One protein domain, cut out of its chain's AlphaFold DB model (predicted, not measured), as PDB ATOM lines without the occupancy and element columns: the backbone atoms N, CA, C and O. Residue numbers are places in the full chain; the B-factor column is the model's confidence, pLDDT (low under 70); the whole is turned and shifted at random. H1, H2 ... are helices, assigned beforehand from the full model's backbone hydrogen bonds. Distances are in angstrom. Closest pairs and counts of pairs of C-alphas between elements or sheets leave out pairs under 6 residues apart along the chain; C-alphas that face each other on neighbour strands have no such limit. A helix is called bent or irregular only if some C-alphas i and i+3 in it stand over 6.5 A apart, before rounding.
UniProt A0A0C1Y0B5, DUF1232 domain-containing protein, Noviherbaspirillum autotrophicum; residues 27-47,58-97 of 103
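This is residues 27 to 47 and 58 to 97 of the 103 residues of the protein "DUF1232 domain-containing protein" of Noviherbaspirillum autotrophicum (UniProt A0A0C1Y0B5). Two helices, H1 and H2, lie side by side and run opposite ways, and a third helix, H3, leads off from the end of H2 as the single arm of a V, the other arm being the pair H1 and H2. The far part of H3, residues 86 to 96, sticks out with Ile 97, and the V is open between its arms. The printed part has 61 residues with three named helices, in the order H1, H2, H3, and no named strand; the class is all helix. The whole is loose, with a radius of gyration of the C-alphas of 13.1 A, and flat, spanning 33 by 31 by 15 A.

H1, residues 30 to 47, measures 26.0 A from first to last C-alpha and begins with C-alpha 30 at (41.071, -4.815, -1.549). It is neither bent nor irregular, but only just: C-alphas 43 and 46 are 6.4 A apart. H2, residues 58 to 74, measures 24.0 A and ends with C-alpha 74 at (30.410, -11.172, -0.193). It too is neither bent nor irregular, but only just, with C-alphas 67 and 70 at 6.1 A. H3, residues 79 to 96, measures 25.7 A and ends with C-alpha 96 at (33.513, -33.507, 1.003).

H1 and H2 touch, their closest C-alphas being those of Val 32 and Ile 73, 6.0 A apart. They run opposite ways at a shallow tilt of 2 degrees. H2 and H3 are close but not clearly touching; their closest C-alphas, those of Leu 74 and Leu 82, are 7.3 A apart. They run opposite ways at a steep tilt of 46 degrees. H1 and H3 are apart. In H3 every O i to N i+4 pair is within hydrogen-bond range; in H1 12 of 14 are, and in H2 12 of 13.

The two C-alphas farthest apart, those of Gly 58 and Ser 80, are 35.3 A apart. Residues 48 to 57 are not printed, and C-alphas 47 and 58 are 8.7 A apart across this cut between H1 and H2. The link from H2 to H3 is tight. The mean pLDDT of the printed part is 81.9; residues 45 to 47, 58 to 59 and 96 to 97 are under 70.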
ATOM      1  N   ASP A  27      41.211 -11.041  -8.564       85.69
ATOM      2  CA  ASP A  27      40.280  -9.932  -8.842       85.69
ATOM      3  C   ASP A  27      39.381  -9.519  -7.665       85.69
ATOM      4  O   ASP A  27      38.446  -8.731  -7.823       85.69
ATOM      5  N   THR A  28      39.624 -10.048  -6.465       86.25
ATOM      6  CA  THR A  28      38.849  -9.641  -5.289       86.25
ATOM      7  C   THR A  28      39.243  -8.235  -4.842       86.25
ATOM      8  O   THR A  28      40.432  -7.994  -4.596       86.25
ATOM      9  N   PRO A  29      38.268  -7.320  -4.650       88.06
ATOM     10  CA  PRO A  29      38.534  -5.962  -4.191       88.06
ATOM     11  C   PRO A  29      39.338  -5.933  -2.889       88.06
ATOM     12  O   PRO A  29      39.072  -6.704  -1.964       88.06
ATOM     13  N   GLY A  30      40.270  -4.984  -2.768       88.56
ATOM     14  CA  GLY A  30      41.071  -4.815  -1.549       88.56
ATOM     15  C   GLY A  30      40.219  -4.629  -0.288       88.56
ATOM     16  O   GLY A  30      40.550  -5.182   0.756       88.56
ATOM     17  N   ALA A  31      39.073  -3.947  -0.401       87.19
ATOM     18  CA  ALA A  31      38.118  -3.771   0.695       87.19
ATOM     19  C   ALA A  31      37.575  -5.106   1.233       87.19
ATOM     20  O   ALA A  31      37.461  -5.286   2.441       87.19
ATOM     21  N   VAL A  32      37.293  -6.065   0.347       87.81
ATOM     22  CA  VAL A  32      36.806  -7.399   0.725       87.81
ATOM     23  C   VAL A  32      37.901  -8.168   1.455       87.81
ATOM     24  O   VAL A  32      37.634  -8.731   2.511       87.81
ATOM     25  N   LYS A  33      39.147  -8.119   0.964       87.75
ATOM     26  CA  LYS A  33      40.297  -8.749   1.636       87.75
ATOM     27  C   LYS A  33      40.542  -8.147   3.021       87.75
ATOM     28  O   LYS A  33      40.723  -8.896   3.978       87.75
ATOM     29  N   LEU A  34      40.491  -6.818   3.134       90.81
ATOM     30  CA  LEU A  34      40.643  -6.110   4.404       90.81
ATOM     31  C   LEU A  34      39.545  -6.516   5.393       90.81
ATOM     32  O   LEU A  34      39.849  -6.882   6.521       90.81
ATOM     33  N   LEU A  35      38.279  -6.519   4.961       89.12
ATOM     34  CA  LEU A  35      37.153  -6.930   5.800       89.12
ATOM     35  C   LEU A  35      37.229  -8.404   6.201       89.12
ATOM     36  O   LEU A  35      36.917  -8.725   7.341       89.12
ATOM     37  N   SER A  36      37.666  -9.301   5.311       87.19
ATOM     38  CA  SER A  36      37.894 -10.709   5.660       87.19
ATOM     39  C   SER A  36      38.968 -10.857   6.735       87.19
ATOM     40  O   SER A  36      38.790 -11.642   7.662       87.19
ATOM     41  N   ILE A  37      40.059 -10.092   6.636       88.81
ATOM     42  CA  ILE A  37      41.122 -10.080   7.649       88.81
ATOM     43  C   ILE A  37      40.598  -9.498   8.961       88.81
ATOM     44  O   ILE A  37      40.832 -10.094  10.001       88.81
ATOM     45  N   LEU A  38      39.859  -8.386   8.932       88.00
ATOM     46  CA  LEU A  38      39.257  -7.793  10.129       88.00
ATOM     47  C   LEU A  38      38.263  -8.743  10.798       88.00
ATOM     48  O   LEU A  38      38.278  -8.864  12.016       88.00
ATOM     49  N   LEU A  39      37.442  -9.447  10.017       85.69
ATOM     50  CA  LEU A  39      36.513 -10.453  10.520       85.69
ATOM     51  C   LEU A  39      37.263 -11.634  11.145       85.69
ATOM     52  O   LEU A  39      36.901 -12.085  12.224       85.69
ATOM     53  N   ALA A  40      38.329 -12.113  10.498       83.56
ATOM     54  CA  ALA A  40      39.171 -13.173  11.043       83.56
ATOM     55  C   ALA A  40      39.865 -12.719  12.332       83.56
ATOM     56  O   ALA A  40      39.782 -13.410  13.338       83.56
ATOM     57  N   LEU A  41      40.485 -11.537  12.336       84.50
ATOM     58  CA  LEU A  41      41.082 -10.935  13.528       84.50
ATOM     59  C   LEU A  41      40.047 -10.755  14.634       84.50
ATOM     60  O   LEU A  41      40.369 -11.009  15.781       84.50
ATOM     61  N   TYR A  42      38.812 -10.374  14.312       76.94
ATOM     62  CA  TYR A  42      37.735 -10.280  15.292       76.94
ATOM     63  C   TYR A  42      37.319 -11.644  15.834       76.94
ATOM     64  O   TYR A  42      36.887 -11.709  16.964       76.94
ATOM     65  N   VAL A  43      37.434 -12.729  15.076       75.56
ATOM     66  CA  VAL A  43      37.147 -14.076  15.595       75.56
ATOM     67  C   VAL A  43      38.325 -14.586  16.431       75.56
ATOM     68  O   VAL A  43      38.119 -15.191  17.471       75.56
ATOM     69  N   PHE A  44      39.568 -14.314  16.025       72.94
ATOM     70  CA  PHE A  44      40.767 -14.797  16.723       72.94
ATOM     71  C   PHE A  44      41.158 -13.951  17.953       72.94
ATOM     72  O   PHE A  44      41.608 -14.505  18.949       72.94
ATOM     73  N   SER A  45      40.959 -12.629  17.922       69.31
ATOM     74  CA  SER A  45      41.323 -11.684  18.994       69.31
ATOM     75  C   SER A  45      40.552 -11.872  20.320       69.31
ATOM     76  O   SER A  45      41.188 -11.813  21.371       69.31
ATOM     77  N   PRO A  46      39.228 -12.138  20.353       59.09
ATOM     78  CA  PRO A  46      38.495 -12.352  21.599       59.09
ATOM     79  C   PRO A  46      38.648 -13.776  22.144       59.09
ATOM     80  O   PRO A  46      38.589 -13.948  23.359       59.09
ATOM     81  N   ILE A  47      38.887 -14.779  21.286       59.16
ATOM     82  CA  ILE A  47      39.103 -16.169  21.723       59.16
ATOM     83  C   ILE A  47      40.402 -16.287  22.532       59.16
ATOM     84  O   ILE A  47      40.424 -17.001  23.531       59.16
ATOM     85  N   GLY A  58      29.622 -17.576  24.064       60.56
ATOM     86  CA  GLY A  58      30.507 -16.972  23.051       60.56
ATOM     87  C   GLY A  58      30.379 -17.605  21.659       60.56
ATOM     88  O   GLY A  58      30.382 -16.916  20.649       60.56
ATOM     89  N   TRP A  59      30.120 -18.914  21.592       64.81
ATOM     90  CA  TRP A  59      30.090 -19.670  20.333       64.81
ATOM     91  C   TRP A  59      28.898 -19.306  19.448       64.81
ATOM     92  O   TRP A  59      28.983 -19.364  18.222       64.81
ATOM     93  N   LEU A  60      27.761 -18.978  20.069       71.25
ATOM     94  CA  LEU A  60      26.568 -18.574  19.335       71.25
ATOM     95  C   LEU A  60      26.731 -17.165  18.768       71.25
ATOM     96  O   LEU A  60      26.280 -16.931  17.649       71.25
ATOM     97  N   ASP A  61      27.369 -16.262  19.511       74.25
ATOM     98  CA  ASP A  61      27.635 -14.899  19.052       74.25
ATOM     99  C   ASP A  61      28.631 -14.901  17.884       74.25
ATOM    100  O   ASP A  61      28.300 -14.420  16.799       74.25
ATOM    101  N   ASP A  62      29.759 -15.603  18.019       73.81
ATOM    102  CA  ASP A  62      30.768 -15.722  16.956       73.81
ATOM    103  C   ASP A  62      30.211 -16.400  15.696       73.81
ATOM    104  O   ASP A  62      30.402 -15.930  14.571       73.81
ATOM    105  N   ALA A  63      29.454 -17.492  15.856       76.19
ATOM    106  CA  ALA A  63      28.816 -18.167  14.727       76.19
ATOM    107  C   ALA A  63      27.752 -17.290  14.052       76.19
ATOM    108  O   ALA A  63      27.571 -17.373  12.835       76.19
ATOM    109  N   THR A  64      27.055 -16.450  14.820       78.38
ATOM    110  CA  THR A  64      26.068 -15.498  14.293       78.38
ATOM    111  C   THR A  64      26.764 -14.371  13.536       78.38
ATOM    112  O   THR A  64      26.353 -14.035  12.422       78.38
ATOM    113  N   LEU A  65      27.861 -13.850  14.082       80.75
ATOM    114  CA  LEU A  65      28.694 -12.833  13.456       80.75
ATOM    115  C   LEU A  65      29.321 -13.341  12.155       80.75
ATOM    116  O   LEU A  65      29.298 -12.627  11.157       80.75
ATOM    117  N   LEU A  66      29.776 -14.593  12.097       83.44
ATOM    118  CA  LEU A  66      30.212 -15.220  10.846       83.44
ATOM    119  C   LEU A  66      29.041 -15.421   9.872       83.44
ATOM    120  O   LEU A  66      29.139 -15.046   8.703       83.44
ATOM    121  N   ALA A  67      27.911 -15.957  10.340       79.94
ATOM    122  CA  ALA A  67      26.743 -16.219   9.498       79.94
ATOM    123  C   ALA A  67      26.149 -14.950   8.858       79.94
ATOM    124  O   ALA A  67      25.513 -15.047   7.810       79.94
ATOM    125  N   ILE A  68      26.346 -13.778   9.465       85.06
ATOM    126  CA  ILE A  68      25.864 -12.486   8.954       85.06
ATOM    127  C   ILE A  68      26.989 -11.688   8.280       85.06
ATOM    128  O   ILE A  68      26.790 -11.109   7.209       85.06
ATOM    129  N   GLY A  69      28.177 -11.665   8.877       87.56
ATOM    130  CA  GLY A  69      29.323 -10.884   8.416       87.56
ATOM    131  C   GLY A  69      29.879 -11.391   7.092       87.56
ATOM    132  O   GLY A  69      30.142 -10.596   6.192       87.56
ATOM    133  N   ILE A  70      29.970 -12.710   6.915       87.56
ATOM    134  CA  ILE A  70      30.447 -13.303   5.663       87.56
ATOM    135  C   ILE A  70      29.573 -12.890   4.465       87.56
ATOM    136  O   ILE A  70      30.114 -12.322   3.513       87.56
ATOM    137  N   PRO A  71      28.240 -13.103   4.465       86.75
ATOM    138  CA  PRO A  71      27.415 -12.689   3.335       86.75
ATOM    139  C   PRO A  71      27.393 -11.169   3.141       86.75
ATOM    140  O   PRO A  71      27.249 -10.717   2.006       86.75
ATOM    141  N   ALA A  72      27.564 -10.365   4.197       88.75
ATOM    142  CA  ALA A  72      27.716  -8.915   4.060       88.75
ATOM    143  C   ALA A  72      28.994  -8.542   3.287       88.75
ATOM    144  O   ALA A  72      28.937  -7.707   2.386       88.75
ATOM    145  N   ILE A  73      30.116  -9.207   3.571       88.00
ATOM    146  CA  ILE A  73      31.379  -9.016   2.846       88.00
ATOM    147  C   ILE A  73      31.250  -9.484   1.391       88.00
ATOM    148  O   ILE A  73      31.667  -8.779   0.474       88.00
ATOM    149  N   LEU A  74      30.621 -10.640   1.157       85.56
ATOM    150  CA  LEU A  74      30.410 -11.172  -0.193       85.56
ATOM    151  C   LEU A  74      29.504 -10.272  -1.049       85.56
ATOM    152  O   LEU A  74      29.695 -10.196  -2.259       85.56
ATOM    153  N   LYS A  75      28.556  -9.543  -0.444       87.50
ATOM    154  CA  LYS A  75      27.727  -8.548  -1.153       87.50
ATOM    155  C   LYS A  75      28.520  -7.356  -1.691       87.50
ATOM    156  O   LYS A  75      28.033  -6.683  -2.594       87.50
ATOM    157  N   LEU A  76      29.710  -7.088  -1.154       86.12
ATOM    158  CA  LEU A  76      30.596  -6.021  -1.629       86.12
ATOM    159  C   LEU A  76      31.463  -6.462  -2.819       86.12
ATOM    160  O   LEU A  76      32.166  -5.639  -3.404       86.12
ATOM    161  N   MET A  77      31.443  -7.750  -3.178       85.00
ATOM    162  CA  MET A  77      32.209  -8.266  -4.308       85.00
ATOM    163  C   MET A  77      31.503  -8.034  -5.652       85.00
ATOM    164  O   MET A  77      30.282  -8.179  -5.745       85.00
ATOM    165  N   PRO A  78      32.265  -7.773  -6.730       85.06
ATOM    166  CA  PRO A  78      31.736  -7.795  -8.085       85.06
ATOM    167  C   PRO A  78      31.260  -9.203  -8.480       85.06
ATOM    168  O   PRO A  78      31.809 -10.215  -8.040       85.06
ATOM    169  N   GLN A  79      30.233  -9.267  -9.336       84.19
ATOM    170  CA  GLN A  79      29.529 -10.516  -9.662       84.19
ATOM    171  C   GLN A  79      30.425 -11.580 -10.316       84.19
ATOM    172  O   GLN A  79      30.248 -12.761 -10.039       84.19
ATOM    173  N   SER A  80      31.398 -11.180 -11.141       85.31
ATOM    174  CA  SER A  80      32.292 -12.108 -11.851       85.31
ATOM    175  C   SER A  80      33.127 -12.991 -10.897       85.31
ATOM    176  O   SER A  80      32.871 -14.196 -10.862       85.31
ATOM    177  N   PRO A  81      34.021 -12.449 -10.041       85.75
ATOM    178  CA  PRO A  81      34.821 -13.272  -9.123       85.75
ATOM    179  C   PRO A  81      33.981 -13.943  -8.027       85.75
ATOM    180  O   PRO A  81      34.362 -14.983  -7.479       85.75
ATOM    181  N   LEU A  82      32.814 -13.378  -7.700       88.19
ATOM    182  CA  LEU A  82      31.895 -13.966  -6.731       88.19
ATOM    183  C   LEU A  82      31.297 -15.287  -7.245       88.19
ATOM    184  O   LEU A  82      31.285 -16.275  -6.510       88.19
ATOM    185  N   LEU A  83      30.835 -15.334  -8.499       88.25
ATOM    186  CA  LEU A  83      30.282 -16.552  -9.104       88.25
ATOM    187  C   LEU A  83      31.333 -17.663  -9.217       88.25
ATOM    188  O   LEU A  83      31.032 -18.824  -8.933       88.25
ATOM    189  N   GLU A  84      32.571 -17.311  -9.559       88.06
ATOM    190  CA  GLU A  84      33.685 -18.265  -9.590       88.06
ATOM    191  C   GLU A  84      33.988 -18.837  -8.204       88.06
ATOM    192  O   GLU A  84      34.169 -20.051  -8.054       88.06
ATOM    193  N   SER A  85      33.960 -17.984  -7.177       87.56
ATOM    194  CA  SER A  85      34.145 -18.387  -5.779       87.56
ATOM    195  C   SER A  85      33.025 -19.317  -5.301       87.56
ATOM    196  O   SER A  85      33.303 -20.323  -4.646       87.56
ATOM    197  N   TYR A  86      31.769 -19.051  -5.685       87.06
ATOM    198  CA  TYR A  86      30.647 -19.962  -5.432       87.06
ATOM    199  C   TYR A  86      30.826 -21.307  -6.140       87.06
ATOM    200  O   TYR A  86      30.669 -22.352  -5.511       87.06
ATOM    201  N   GLY A  87      31.218 -21.305  -7.416       87.12
ATOM    202  CA  GLY A  87      31.469 -22.535  -8.166       87.12
ATOM    203  C   GLY A  87      32.621 -23.360  -7.581       87.12
ATOM    204  O   GLY A  87      32.528 -24.585  -7.495       87.12
ATOM    205  N   ALA A  88      33.699 -22.709  -7.139       87.00
ATOM    206  CA  ALA A  88      34.814 -23.366  -6.461       87.00
ATOM    207  C   ALA A  88      34.394 -23.967  -5.112       87.00
ATOM    208  O   ALA A  88      34.735 -25.119  -4.822       87.00
ATOM    209  N   ALA A  89      33.605 -23.229  -4.328       87.31
ATOM    210  CA  ALA A  89      33.070 -23.708  -3.061       87.31
ATOM    211  C   ALA A  89      32.135 -24.909  -3.249       87.31
ATOM    212  O   ALA A  89      32.295 -25.915  -2.558       87.31
ATOM    213  N   ASP A  90      31.219 -24.862  -4.216       86.44
ATOM    214  CA  ASP A  90      30.297 -25.966  -4.496       86.44
ATOM    215  C   ASP A  90      31.043 -27.225  -4.973       86.44
ATOM    216  O   ASP A  90      30.692 -28.331  -4.559       86.44
ATOM    217  N   ARG A  91      32.123 -27.088  -5.760       85.44
ATOM    218  CA  ARG A  91      33.003 -28.218  -6.129       85.44
ATOM    219  C   ARG A  91      33.730 -28.820  -4.927       85.44
ATOM    220  O   ARG A  91      33.892 -30.035  -4.841       85.44
ATOM    221  N   PHE A  92      34.192 -27.988  -3.999       84.31
ATOM    222  CA  PHE A  92      34.853 -28.470  -2.789       84.31
ATOM    223  C   PHE A  92      33.863 -29.183  -1.862       84.31
ATOM    224  O   PHE A  92      34.119 -30.296  -1.397       84.31
ATOM    225  N   LEU A  93      32.702 -28.569  -1.637       81.94
ATOM    226  CA  LEU A  93      31.645 -29.121  -0.798       81.94
ATOM    227  C   LEU A  93      31.042 -30.382  -1.403       81.94
ATOM    228  O   LEU A  93      30.742 -31.301  -0.653       81.94
ATOM    229  N   SER A  94      30.905 -30.485  -2.727       80.12
ATOM    230  CA  SER A  94      30.452 -31.724  -3.362       80.12
ATOM    231  C   SER A  94      31.460 -32.856  -3.192       80.12
ATOM    232  O   SER A  94      31.038 -33.996  -3.043       80.12
ATOM    233  N   ARG A  95      32.765 -32.559  -3.117       74.81
ATOM    234  CA  ARG A  95      33.814 -33.554  -2.841       74.81
ATOM    235  C   ARG A  95      33.799 -34.056  -1.394       74.81
ATOM    236  O   ARG A  95      34.060 -35.229  -1.160       74.81
ATOM    237  N   TRP A  96      33.494 -33.184  -0.433       63.91
ATOM    238  CA  TRP A  96      33.513 -33.507   1.003       63.91
ATOM    239  C   TRP A  96      32.159 -33.962   1.566       63.91
ATOM    240  O   TRP A  96      32.108 -34.800   2.459       63.91
ATOM    241  N   ILE A  97      31.047 -33.444   1.041       62.22
ATOM    242  CA  ILE A  97      29.670 -33.747   1.477       62.22
ATOM    243  C   ILE A  97      29.070 -34.889   0.628       62.22
ATOM    244  O   ILE A  97      27.865 -35.142   0.661       62.22
TER     245      ILE A  97